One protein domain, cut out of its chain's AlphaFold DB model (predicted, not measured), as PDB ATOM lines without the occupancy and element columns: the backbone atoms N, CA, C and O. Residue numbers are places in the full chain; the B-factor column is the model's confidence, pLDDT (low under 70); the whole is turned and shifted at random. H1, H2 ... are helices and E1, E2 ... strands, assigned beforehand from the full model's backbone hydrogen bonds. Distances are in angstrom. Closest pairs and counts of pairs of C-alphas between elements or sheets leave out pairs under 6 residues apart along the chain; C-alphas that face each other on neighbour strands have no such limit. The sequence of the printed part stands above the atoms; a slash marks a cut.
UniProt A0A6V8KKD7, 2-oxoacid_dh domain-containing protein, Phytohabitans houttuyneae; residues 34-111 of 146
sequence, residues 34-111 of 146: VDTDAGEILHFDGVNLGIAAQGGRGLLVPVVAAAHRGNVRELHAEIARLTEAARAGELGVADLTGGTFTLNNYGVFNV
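AT A GLANCE: This is residues 34 to 111 of the 146 residues of the protein "2-oxoacid_dh domain-containing protein" of Phytohabitans houttuyneae (UniProt A0A6V8KKD7). Picture one long helix, H1, whose residues 79 to 88 pack beside a small strand hairpin, E3 and E4, while a second small pair of strands, E2 and E5, lies near the middle. From this loosely built body E1 reaches away as an arm; residues 35 to 41, of which 40 to 41 belong to E1, stick out at its far end, and the short H2 lies far from them. The 78 printed residues hold two named helices and five named strands in the order E1 E2 E3 E4 H1 E5 H2, a mixed class; E2 and E5 form a parallel sheet, E3 and E4 an antiparallel one. The whole is only just loose, close to compact, with a radius of gyration of the C-alphas of 13.9 A and spans of 39 by 27 by 27 A.

IN THESE COORDINATES: Find C-alpha 40 at (148.026, 131.687, 207.633); there E1 begins, and it runs 16.0 A through residues 40 to 45. Next come E2, residues 49 to 51, 6.4 A; E3, residues 53 to 55, 6.1 A; and E4, residues 58 to 60, 6.4 A. Look for C-alpha 72 at (165.923, 158.936, 200.144), where H1, residues 72 to 88, sets out on its 24.1 A. E5, residues 101 to 103, is 6.8 A long, and H2, residues 106 to 109, is 5.5 A long and ends at C-alpha 109, (150.224, 157.701, 181.924).

HOW THE PARTS SIT: Begin with E1, which pairs with no named strand and is apart from E2; its residues 40 to 41 pair antiparallel with residues 34 to 35. E2 and E5 are parallel, at 34 degrees, with N 50 and O 101 2.8 A apart, within hydrogen-bond range. E2 runs on into E3 across one residue, at 51 degrees. The hairpin E3 and E4 is antiparallel, at 134 degrees, with N 53 and O 60 2.9 A apart, within range. The closest C-alphas of E3 and H1 are those of Gly 55 and Arg 87, 4.3 A; those of E2 and H1 are Ile 51 and Ile 79, 7.4 A. H1 and H2 are apart. In H1 every O i to N i+4 pair is within range; H2 is too short for such a pair.

THE WHOLE: The two C-alphas farthest apart are those of Ala 38 and Asn 110, 41.0 A. The printed part has no cut. The links from E4 to H1, 11 residues, and from H1 to E5, 12 residues, are long. The mean pLDDT of the printed part is 85.0; look for values under 70 at residues 106 to 111, of which 106 to 109 belong to H2.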
ATOM      1  N   VAL A  34     148.983 136.373 202.598       79.06
ATOM      2  CA  VAL A  34     148.117 135.243 202.934       79.06
ATOM      3  C   VAL A  34     148.643 133.985 202.244       79.06
ATOM      4  O   VAL A  34     148.810 133.951 201.021       79.06
ATOM      5  N   ASP A  35     148.934 132.967 203.042       78.31
ATOM      6  CA  ASP A  35     149.163 131.597 202.610       78.31
ATOM      7  C   ASP A  35     147.830 130.850 202.688       78.31
ATOM      8  O   ASP A  35     147.344 130.515 203.768       78.31
ATOM      9  N   THR A  36     147.205 130.646 201.530       75.25
ATOM     10  CA  THR A  36     145.895 129.997 201.429       75.25
ATOM     11  C   THR A  36     145.954 128.496 201.684       75.25
ATOM     12  O   THR A  36     144.944 127.932 202.094       75.25
ATOM     13  N   ASP A  37     147.108 127.860 201.468       75.38
ATOM     14  CA  ASP A  37     147.267 126.414 201.639       75.38
ATOM     15  C   ASP A  37     147.435 126.073 203.125       75.38
ATOM     16  O   ASP A  37     146.877 125.091 203.611       75.38
ATOM     17  N   ALA A  38     148.163 126.920 203.860       72.69
ATOM     18  CA  ALA A  38     148.323 126.798 205.308       72.69
ATOM     19  C   ALA A  38     147.218 127.507 206.117       72.69
ATOM     20  O   ALA A  38     147.067 127.231 207.305       72.69
ATOM     21  N   GLY A  39     146.445 128.413 205.505       76.19
ATOM     22  CA  GLY A  39     145.439 129.227 206.198       76.19
ATOM     23  C   GLY A  39     146.042 130.294 207.121       76.19
ATOM     24  O   GLY A  39     145.480 130.593 208.174       76.19
ATOM     25  N   GLU A  40     147.198 130.852 206.753       79.38
ATOM     26  CA  GLU A  40     148.026 131.687 207.633       79.38
ATOM     27  C   GLU A  40     148.448 133.012 206.999       79.38
ATOM     28  O   GLU A  40     148.428 133.180 205.780       79.38
ATOM     29  N   ILE A  41     148.862 133.964 207.841       78.25
ATOM     30  CA  ILE A  41     149.406 135.252 207.404       78.25
ATOM     31  C   ILE A  41     150.919 135.251 207.650       78.25
ATOM     32  O   ILE A  41     151.399 135.096 208.770       78.25
ATOM     33  N   LEU A  42     151.694 135.408 206.585       80.62
ATOM     34  CA  LEU A  42     153.142 135.552 206.623       80.62
ATOM     35  C   LEU A  42     153.491 137.037 206.725       80.62
ATOM     36  O   LEU A  42     153.188 137.798 205.811       80.62
ATOM     37  N   HIS A  43     154.153 137.448 207.796       80.62
ATOM     38  CA  HIS A  43     154.696 138.795 207.952       80.62
ATOM     39  C   HIS A  43     156.154 138.822 207.511       80.62
ATOM     40  O   HIS A  43     156.914 137.903 207.822       80.62
ATOM     41  N   PHE A  44     156.552 139.872 206.795       82.69
ATOM     42  CA  PHE A  44     157.931 140.015 206.341       82.69
ATOM     43  C   PHE A  44     158.748 140.935 207.251       82.69
ATOM     44  O   PHE A  44     158.396 142.103 207.443       82.69
ATOM     45  N   ASP A  45     159.888 140.430 207.731       77.25
ATOM     46  CA  ASP A  45     160.881 141.213 208.475       77.25
ATOM     47  C   ASP A  45     161.715 142.050 207.495       77.25
ATOM     48  O   ASP A  45     162.840 141.708 207.120       77.25
ATOM     49  N   GLY A  46     161.116 143.138 207.015       86.12
ATOM     50  CA  GLY A  46     161.726 144.073 206.074       86.12
ATOM     51  C   GLY A  46     160.916 144.267 204.798       86.12
ATOM     52  O   GLY A  46     159.990 143.525 204.482       86.12
ATOM     53  N   VAL A  47     161.276 145.311 204.053       88.62
ATOM     54  CA  VAL A  47     160.600 145.696 202.810       88.62
ATOM     55  C   VAL A  47     161.551 145.551 201.631       88.62
ATOM     56  O   VAL A  47     162.600 146.205 201.618       88.62
ATOM     57  N   ASN A  48     161.139 144.749 200.650       92.00
ATOM     58  CA  ASN A  48     161.673 144.736 199.292       92.00
ATOM     59  C   ASN A  48     160.647 145.439 198.401       92.00
ATOM     60  O   ASN A  48     159.561 144.911 198.150       92.00
ATOM     61  N   LEU A  49     160.958 146.666 197.988       92.25
ATOM     62  CA  LEU A  49     159.984 147.543 197.348       92.25
ATOM     63  C   LEU A  49     160.040 147.380 195.828       92.25
ATOM     64  O   LEU A  49     160.980 147.841 195.187       92.25
ATOM     65  N   GLY A  50     159.019 146.755 195.255       91.81
ATOM     66  CA  GLY A  50     158.772 146.744 193.819       91.81
ATOM     67  C   GLY A  50     158.362 148.130 193.325       91.81
ATOM     68  O   GLY A  50     157.532 148.789 193.949       91.81
ATOM     69  N   ILE A  51     158.917 148.569 192.203       91.06
ATOM     70  CA  ILE A  51     158.609 149.850 191.567       91.06
ATOM     71  C   ILE A  51     158.079 149.561 190.175       91.06
ATOM     72  O   ILE A  51     158.792 148.998 189.351       91.06
ATOM     73  N   ALA A  52     156.840 149.946 189.895       88.88
ATOM     74  CA  ALA A  52     156.300 149.796 188.552       88.88
ATOM     75  C   ALA A  52     157.014 150.761 187.593       88.88
ATOM     76  O   ALA A  52     156.969 151.980 187.777       88.88
ATOM     77  N   ALA A  53     157.672 150.211 186.574       85.62
ATOM     78  CA  ALA A  53     158.441 150.956 185.590       85.62
ATOM     79  C   ALA A  53     158.079 150.508 184.170       85.62
ATOM     80  O   ALA A  53     157.949 149.318 183.877       85.62
ATOM     81  N   GLN A  54     157.941 151.476 183.263       82.69
ATOM     82  CA  GLN A  54     157.740 151.192 181.847       82.69
ATOM     83  C   GLN A  54     159.073 150.763 181.222       82.69
ATOM     84  O   GLN A  54     159.977 151.582 181.050       82.69
ATOM     85  N   GLY A  55     159.188 149.482 180.885       83.31
ATOM     86  CA  GLY A  55     160.304 148.946 180.114       83.31
ATOM     87  C   GLY A  55     160.030 148.965 178.611       83.31
ATOM     88  O   GLY A  55     158.899 149.174 178.162       83.31
ATOM     89  N   GLY A  56     161.066 148.679 177.817       77.12
ATOM     90  CA  GLY A  56     160.961 148.648 176.351       77.12
ATOM     91  C   GLY A  56     160.014 147.566 175.805       77.12
ATOM     92  O   GLY A  56     159.524 147.681 174.688       77.12
ATOM     93  N   ARG A  57     159.725 146.526 176.601       75.81
ATOM     94  CA  ARG A  57     158.845 145.394 176.243       75.81
ATOM     95  C   ARG A  57     157.507 145.383 176.995       75.81
ATOM     96  O   ARG A  57     156.770 144.408 176.894       75.81
ATOM     97  N   GLY A  58     157.200 146.433 177.757       82.50
ATOM     98  CA  GLY A  58     155.984 146.529 178.569       82.50
ATOM     99  C   GLY A  58     156.254 146.932 180.017       82.50
ATOM    100  O   GLY A  58     157.356 147.356 180.368       82.50
ATOM    101  N   LEU A  59     155.227 146.812 180.860       84.62
ATOM    102  CA  LEU A  59     155.317 147.134 182.282       84.62
ATOM    103  C   LEU A  59     156.133 146.067 183.020       84.62
ATOM    104  O   LEU A  59     155.805 144.882 182.975       84.62
ATOM    105  N   LEU A  60     157.175 146.502 183.721       88.50
ATOM    106  CA  LEU A  60     158.013 145.666 184.572       88.50
ATOM    107  C   LEU A  60     157.940 146.188 186.010       88.50
ATOM    108  O   LEU A  60     157.673 147.368 186.240       88.50
ATOM    109  N   VAL A  61     158.183 145.312 186.983       90.19
ATOM    110  CA  VAL A  61     158.221 145.681 188.406       90.19
ATOM    111  C   VAL A  61     159.577 145.285 188.991       90.19
ATOM    112  O   VAL A  61     159.677 144.251 189.652       90.19
ATOM    113  N   PRO A  62     160.645 146.050 188.706       91.81
ATOM    114  CA  PRO A  62     161.921 145.868 189.380       91.81
ATOM    115  C   PRO A  62     161.820 146.107 190.891       91.81
ATOM    116  O   PRO A  62     161.026 146.925 191.354       91.81
ATOM    117  N   VAL A  63     162.647 145.407 191.660       92.88
ATOM    118  CA  VAL A  63     162.612 145.354 193.121       92.88
ATOM    119  C   VAL A  63     163.839 146.042 193.708       92.88
ATOM    120  O   VAL A  63     164.976 145.644 193.475       92.88
ATOM    121  N   VAL A  64     163.599 147.050 194.543       94.19
ATOM    122  CA  VAL A  64     164.610 147.638 195.423       94.19
ATOM    123  C   VAL A  64     164.740 146.747 196.658       94.19
ATOM    124  O   VAL A  64     163.898 146.784 197.565       94.19
ATOM    125  N   ALA A  65     165.791 145.931 196.689       91.38
ATOM    126  CA  ALA A  65     166.078 145.042 197.809       91.38
ATOM    127  C   ALA A  65     166.388 145.831 199.090       91.38
ATOM    128  O   ALA A  65     167.074 146.854 199.064       91.38
ATOM    129  N   ALA A  66     165.882 145.344 200.223       91.69
ATOM    130  CA  ALA A  66     166.062 145.940 201.542       91.69
ATOM    131  C   ALA A  66     165.803 147.464 201.586       91.69
ATOM    132  O   ALA A  66     166.480 148.195 202.311       91.69
ATOM    133  N   ALA A  67     164.786 147.944 200.858       92.88
ATOM    134  CA  ALA A  67     164.415 149.358 200.754       92.88
ATOM    135  C   ALA A  67     164.206 150.043 202.121       92.88
ATOM    136  O   ALA A  67     164.445 151.239 202.267       92.88
ATOM    137  N   HIS A  68     163.827 149.276 203.148       90.94
ATOM    138  CA  HIS A  68     163.735 149.714 204.547       90.94
ATOM    139  C   HIS A  68     165.031 150.243 205.168       90.94
ATOM    140  O   HIS A  68     164.969 151.005 206.131       90.94
ATOM    141  N   ARG A  69     166.191 149.888 204.612       93.12
ATOM    142  CA  ARG A  69     167.505 150.343 205.085       93.12
ATOM    143  C   ARG A  69     168.005 151.588 204.355       93.12
ATOM    144  O   ARG A  69     168.913 152.245 204.850       93.12
ATOM    145  N   GLY A  70     167.426 151.903 203.196       89.94
ATOM    146  CA  GLY A  70     167.881 152.990 202.336       89.94
ATOM    147  C   GLY A  70     167.381 154.364 202.783       89.94
ATOM    148  O   GLY A  70     166.217 154.539 203.159       89.94
ATOM    149  N   ASN A  71     168.238 155.381 202.688       93.31
ATOM    150  CA  ASN A  71     167.792 156.778 202.737       93.31
ATOM    151  C   ASN A  71     167.226 157.238 201.382       93.31
ATOM    152  O   ASN A  71     167.368 156.570 200.363       93.31
ATOM    153  N   VAL A  72     166.595 158.417 201.351       93.75
ATOM    154  CA  VAL A  72     165.923 158.936 200.144       93.75
ATOM    155  C   VAL A  72     166.867 159.008 198.934       93.75
ATOM    156  O   VAL A  72     166.453 158.710 197.819       93.75
ATOM    157  N   ARG A  73     168.144 159.362 199.130       92.00
ATOM    158  CA  ARG A  73     169.116 159.459 198.027       92.00
ATOM    159  C   ARG A  73     169.535 158.089 197.502       92.00
ATOM    160  O   ARG A  73     169.688 157.935 196.297       92.00
ATOM    161  N   GLU A  74     169.714 157.108 198.385       93.25
ATOM    162  CA  GLU A  74     169.957 155.712 197.989       93.25
ATOM    163  C   GLU A  74     168.774 155.141 197.219       93.25
ATOM    164  O   GLU A  74     168.963 154.588 196.140       93.25
ATOM    165  N   LEU A  75     167.556 155.348 197.727       93.75
ATOM    166  CA  LEU A  75     166.337 154.933 197.041       93.75
ATOM    167  C   LEU A  75     166.228 155.609 195.673       93.75
ATOM    168  O   LEU A  75     165.946 154.941 194.689       93.75
ATOM    169  N   HIS A  76     166.502 156.911 195.580       93.50
ATOM    170  CA  HIS A  76     166.498 157.625 194.306       93.50
ATOM    171  C   HIS A  76     167.479 157.024 193.295       93.50
ATOM    172  O   HIS A  76     167.085 156.741 192.165       93.50
ATOM    173  N   ALA A  77     168.732 156.810 193.705       92.62
ATOM    174  CA  ALA A  77     169.765 156.262 192.837       92.62
ATOM    175  C   ALA A  77     169.412 154.847 192.354       92.62
ATOM    176  O   ALA A  77     169.555 154.552 191.169       92.62
ATOM    177  N   GLU A  78     168.903 153.995 193.245       93.75
ATOM    178  CA  GLU A  78     168.559 152.619 192.888       93.75
ATOM    179  C   GLU A  78     167.309 152.543 192.006       93.75
ATOM    180  O   GLU A  78     167.296 151.819 191.013       93.75
ATOM    181  N   ILE A  79     166.288 153.355 192.290       92.50
ATOM    182  CA  ILE A  79     165.101 153.472 191.434       92.50
ATOM    183  C   ILE A  79     165.498 153.946 190.032       92.50
ATOM    184  O   ILE A  79     165.009 153.400 189.043       92.50
ATOM    185  N   ALA A  80     166.387 154.940 189.931       91.56
ATOM    186  CA  ALA A  80     166.886 155.427 188.649       91.56
ATOM    187  C   ALA A  80     167.643 154.325 187.892       91.56
ATOM    188  O   ALA A  80     167.324 154.059 186.735       91.56
ATOM    189  N   ARG A  81     168.567 153.619 188.560       92.88
ATOM    190  CA  ARG A  81     169.313 152.488 187.981       92.88
ATOM    191  C   ARG A  81     168.375 151.417 187.420       92.88
ATOM    192  O   ARG A  81     168.535 151.001 186.276       92.88
ATOM    193  N   LEU A  82     167.394 150.985 188.214       92.31
ATOM    194  CA  LEU A  82     166.424 149.959 187.824       92.31
ATOM    195  C   LEU A  82     165.514 150.425 186.686       92.31
ATOM    196  O   LEU A  82     165.192 149.638 185.799       92.31
ATOM    197  N   THR A  83     165.122 151.700 186.683       89.94
ATOM    198  CA  THR A  83     164.300 152.281 185.613       89.94
ATOM    199  C   THR A  83     165.062 152.315 184.290       89.94
ATOM    200  O   THR A  83     164.509 151.922 183.263       89.94
ATOM    201  N   GLU A  84     166.332 152.728 184.297       91.38
ATOM    202  CA  GLU A  84     167.153 152.718 183.083       91.38
ATOM    203  C   GLU A  84     167.426 151.290 182.596       91.38
ATOM    204  O   GLU A  84     167.239 151.003 181.415       91.38
ATOM    205  N   ALA A  85     167.733 150.355 183.501       91.25
ATOM    206  CA  ALA A  85     167.880 148.943 183.148       91.25
ATOM    207  C   ALA A  85     166.578 148.345 182.575       91.25
ATOM    208  O   ALA A  85     166.618 147.551 181.631       91.25
ATOM    209  N   ALA A  86     165.407 148.746 183.088       89.75
ATOM    210  CA  ALA A  86     164.106 148.326 182.560       89.75
ATOM    211  C   ALA A  86     163.889 148.809 181.120       89.75
ATOM    212  O   ALA A  86     163.392 148.056 180.275       89.75
ATOM    213  N   ARG A  87     164.268 150.059 180.832       88.69
ATOM    214  CA  ARG A  87     164.184 150.651 179.490       88.69
ATOM    215  C   ARG A  87     165.158 149.992 178.521       88.69
ATOM    216  O   ARG A  87     164.747 149.653 177.416       88.69
ATOM    217  N   ALA A  88     166.393 149.753 178.960       91.00
ATOM    218  CA  ALA A  88     167.415 149.042 178.194       91.00
ATOM    219  C   ALA A  88     167.081 147.550 177.993       91.00
ATOM    220  O   ALA A  88     167.604 146.907 177.088       91.00
ATOM    221  N   GLY A  89     166.177 146.990 178.807       88.56
ATOM    222  CA  GLY A  89     165.815 145.574 178.759       88.56
ATOM    223  C   GLY A  89     166.865 144.652 179.386       88.56
ATOM    224  O   GLY A  89     166.846 143.454 179.108       88.56
ATOM    225  N   GLU A  90     167.733 145.208 180.230       90.50
ATOM    226  CA  GLU A  90     168.883 144.555 180.872       90.50
ATOM    227  C   GLU A  90     168.568 144.013 182.275       90.50
ATOM    228  O   GLU A  90     169.448 143.479 182.946       90.50
ATOM    229  N   LEU A  91     167.318 144.143 182.737       89.56
ATOM    230  CA  LEU A  91     166.907 143.597 184.030       89.56
ATOM    231  C   LEU A  91     167.056 142.074 184.058       89.56
ATOM    232  O   LEU A  91     166.522 141.359 183.203       89.56
ATOM    233  N   GLY A  92     167.746 141.584 185.087       87.44
ATOM    234  CA  GLY A  92     167.853 140.162 185.363       87.44
ATOM    235  C   GLY A  92     166.624 139.627 186.098       87.44
ATOM    236  O   GLY A  92     165.782 140.370 186.599       87.44
ATOM    237  N   VAL A  93     166.549 138.299 186.234       86.19
ATOM    238  CA  VAL A  93     165.505 137.644 187.045       86.19
ATOM    239  C   VAL A  93     165.582 138.099 188.505       86.19
ATOM    240  O   VAL A  93     164.550 138.332 189.123       86.19
ATOM    241  N   ALA A  94     166.793 138.280 189.038       85.50
ATOM    242  CA  ALA A  94     166.996 138.726 190.413       85.50
ATOM    243  C   ALA A  94     166.356 140.099 190.681       85.50
ATOM    244  O   ALA A  94     165.718 140.264 191.715       85.50
ATOM    245  N   ASP A  95     166.435 141.034 189.727       88.44
ATOM    246  CA  ASP A  95     165.838 142.366 189.864       88.44
ATOM    247  C   ASP A  95     164.300 142.335 189.837       88.44
ATOM    248  O   ASP A  95     163.671 143.301 190.242       88.44
ATOM    249  N   LEU A  96     163.671 141.257 189.357       87.94
ATOM    250  CA  LEU A  96     162.212 141.138 189.192       87.94
ATOM    251  C   LEU A  96     161.557 140.204 190.223       87.94
ATOM    252  O   LEU A  96     160.368 139.897 190.123       87.94
ATOM    253  N   THR A  97     162.322 139.710 191.198       84.31
ATOM    254  CA  THR A  97     161.863 138.711 192.177       84.31
ATOM    255  C   THR A  97     162.030 139.201 193.613       84.31
ATOM    256  O   THR A  97     162.766 140.144 193.875       84.31
ATOM    257  N   GLY A  98     161.311 138.579 194.554       83.19
ATOM    258  CA  GLY A  98     161.471 138.861 195.989       83.19
ATOM    259  C   GLY A  98     160.813 140.154 196.486       83.19
ATOM    260  O   GLY A  98     161.029 140.543 197.630       83.19
ATOM    261  N   GLY A  99     160.001 140.826 195.664       85.31
ATOM    262  CA  GLY A  99     159.242 142.006 196.086       85.31
ATOM    263  C   GLY A  99     158.166 141.660 197.119       85.31
ATOM    264  O   GLY A  99     157.386 140.729 196.912       85.31
ATOM    265  N   THR A 100     158.106 142.419 198.216       87.12
ATOM    266  CA  THR A 100     157.097 142.252 199.278       87.12
ATOM    267  C   THR A 100     155.952 143.253 199.150       87.12
ATOM    268  O   THR A 100     154.822 142.954 199.521       87.12
ATOM    269  N   PHE A 101     156.222 144.426 198.575       88.62
ATOM    270  CA  PHE A 101     155.234 145.473 198.333       88.62
ATOM    271  C   PHE A 101     155.511 146.136 196.985       88.62
ATOM    272  O   PHE A 101     156.670 146.292 196.617       88.62
ATOM    273  N   THR A 102     154.476 146.549 196.251       89.06
ATOM    274  CA  THR A 102     154.643 147.244 194.963       89.06
ATOM    275  C   THR A 102     154.132 148.675 195.049       89.06
ATOM    276  O   THR A 102     152.958 148.909 195.324       89.06
ATOM    277  N   LEU A 103     155.008 149.633 194.762       88.69
ATOM    278  CA  LEU A 103     154.663 151.026 194.529       88.69
ATOM    279  C   LEU A 103     154.462 151.242 193.031       88.69
ATOM    280  O   LEU A 103     155.397 151.123 192.234       88.69
ATOM    281  N   ASN A 104     153.235 151.581 192.655       84.44
ATOM    282  CA  ASN A 104     152.888 151.876 191.277       84.44
ATOM    283  C   ASN A 104     152.660 153.378 191.088       84.44
ATOM    284  O   ASN A 104     151.889 153.985 191.831       84.44
ATOM    285  N   ASN A 105     153.335 153.969 190.104       75.75
ATOM    286  CA  ASN A 105     153.173 155.371 189.746       75.75
ATOM    287  C   ASN A 105     152.517 155.488 188.366       75.75
ATOM    288  O   ASN A 105     153.203 155.528 187.345       75.75
ATOM    289  N   TYR A 106     151.188 155.583 188.346       66.81
ATOM    290  CA  TYR A 106     150.424 155.761 187.111       66.81
ATOM    291  C   TYR A 106     150.360 157.212 186.612       66.81
ATOM    292  O   TYR A 106     149.891 157.447 185.501       66.81
ATOM    293  N   GLY A 107     150.855 158.189 187.383       58.62
ATOM    294  CA  GLY A 107     150.751 159.613 187.031       58.62
ATOM    295  C   GLY A 107     151.445 159.982 185.714       58.62
ATOM    296  O   GLY A 107     151.067 160.948 185.062       58.62
ATOM    297  N   VAL A 108     152.415 159.176 185.272       60.00
ATOM    298  CA  VAL A 108     153.083 159.318 183.966       60.00
ATOM    299  C   VAL A 108     152.227 158.879 182.772       60.00
ATOM    300  O   VAL A 108     152.561 159.227 181.644       60.00
ATOM    301  N   PHE A 109     151.124 158.158 182.990       58.16
ATOM    302  CA  PHE A 109     150.224 157.701 181.924       58.16
ATOM    303  C   PHE A 109     149.004 158.615 181.719       58.16
ATOM    304  O   PHE A 109     148.124 158.265 180.939       58.16
ATOM    305  N   ASN A 110     148.952 159.775 182.389       57.88
ATOM    306  CA  ASN A 110     147.839 160.734 182.317       57.88
ATOM    307  C   ASN A 110     146.466 160.087 182.593       57.88
ATOM    308  O   ASN A 110     145.483 160.356 181.905       57.88
ATOM    309  N   VAL A 111     146.432 159.186 183.576       55.97
ATOM    310  CA  VAL A 111     145.217 158.514 184.044       55.97
ATOM    311  C   VAL A 111     144.847 159.032 185.431       55.97
ATOM    312  O   VAL A 111     145.704 159.120 186.309       55.97
TER     313      VAL A 111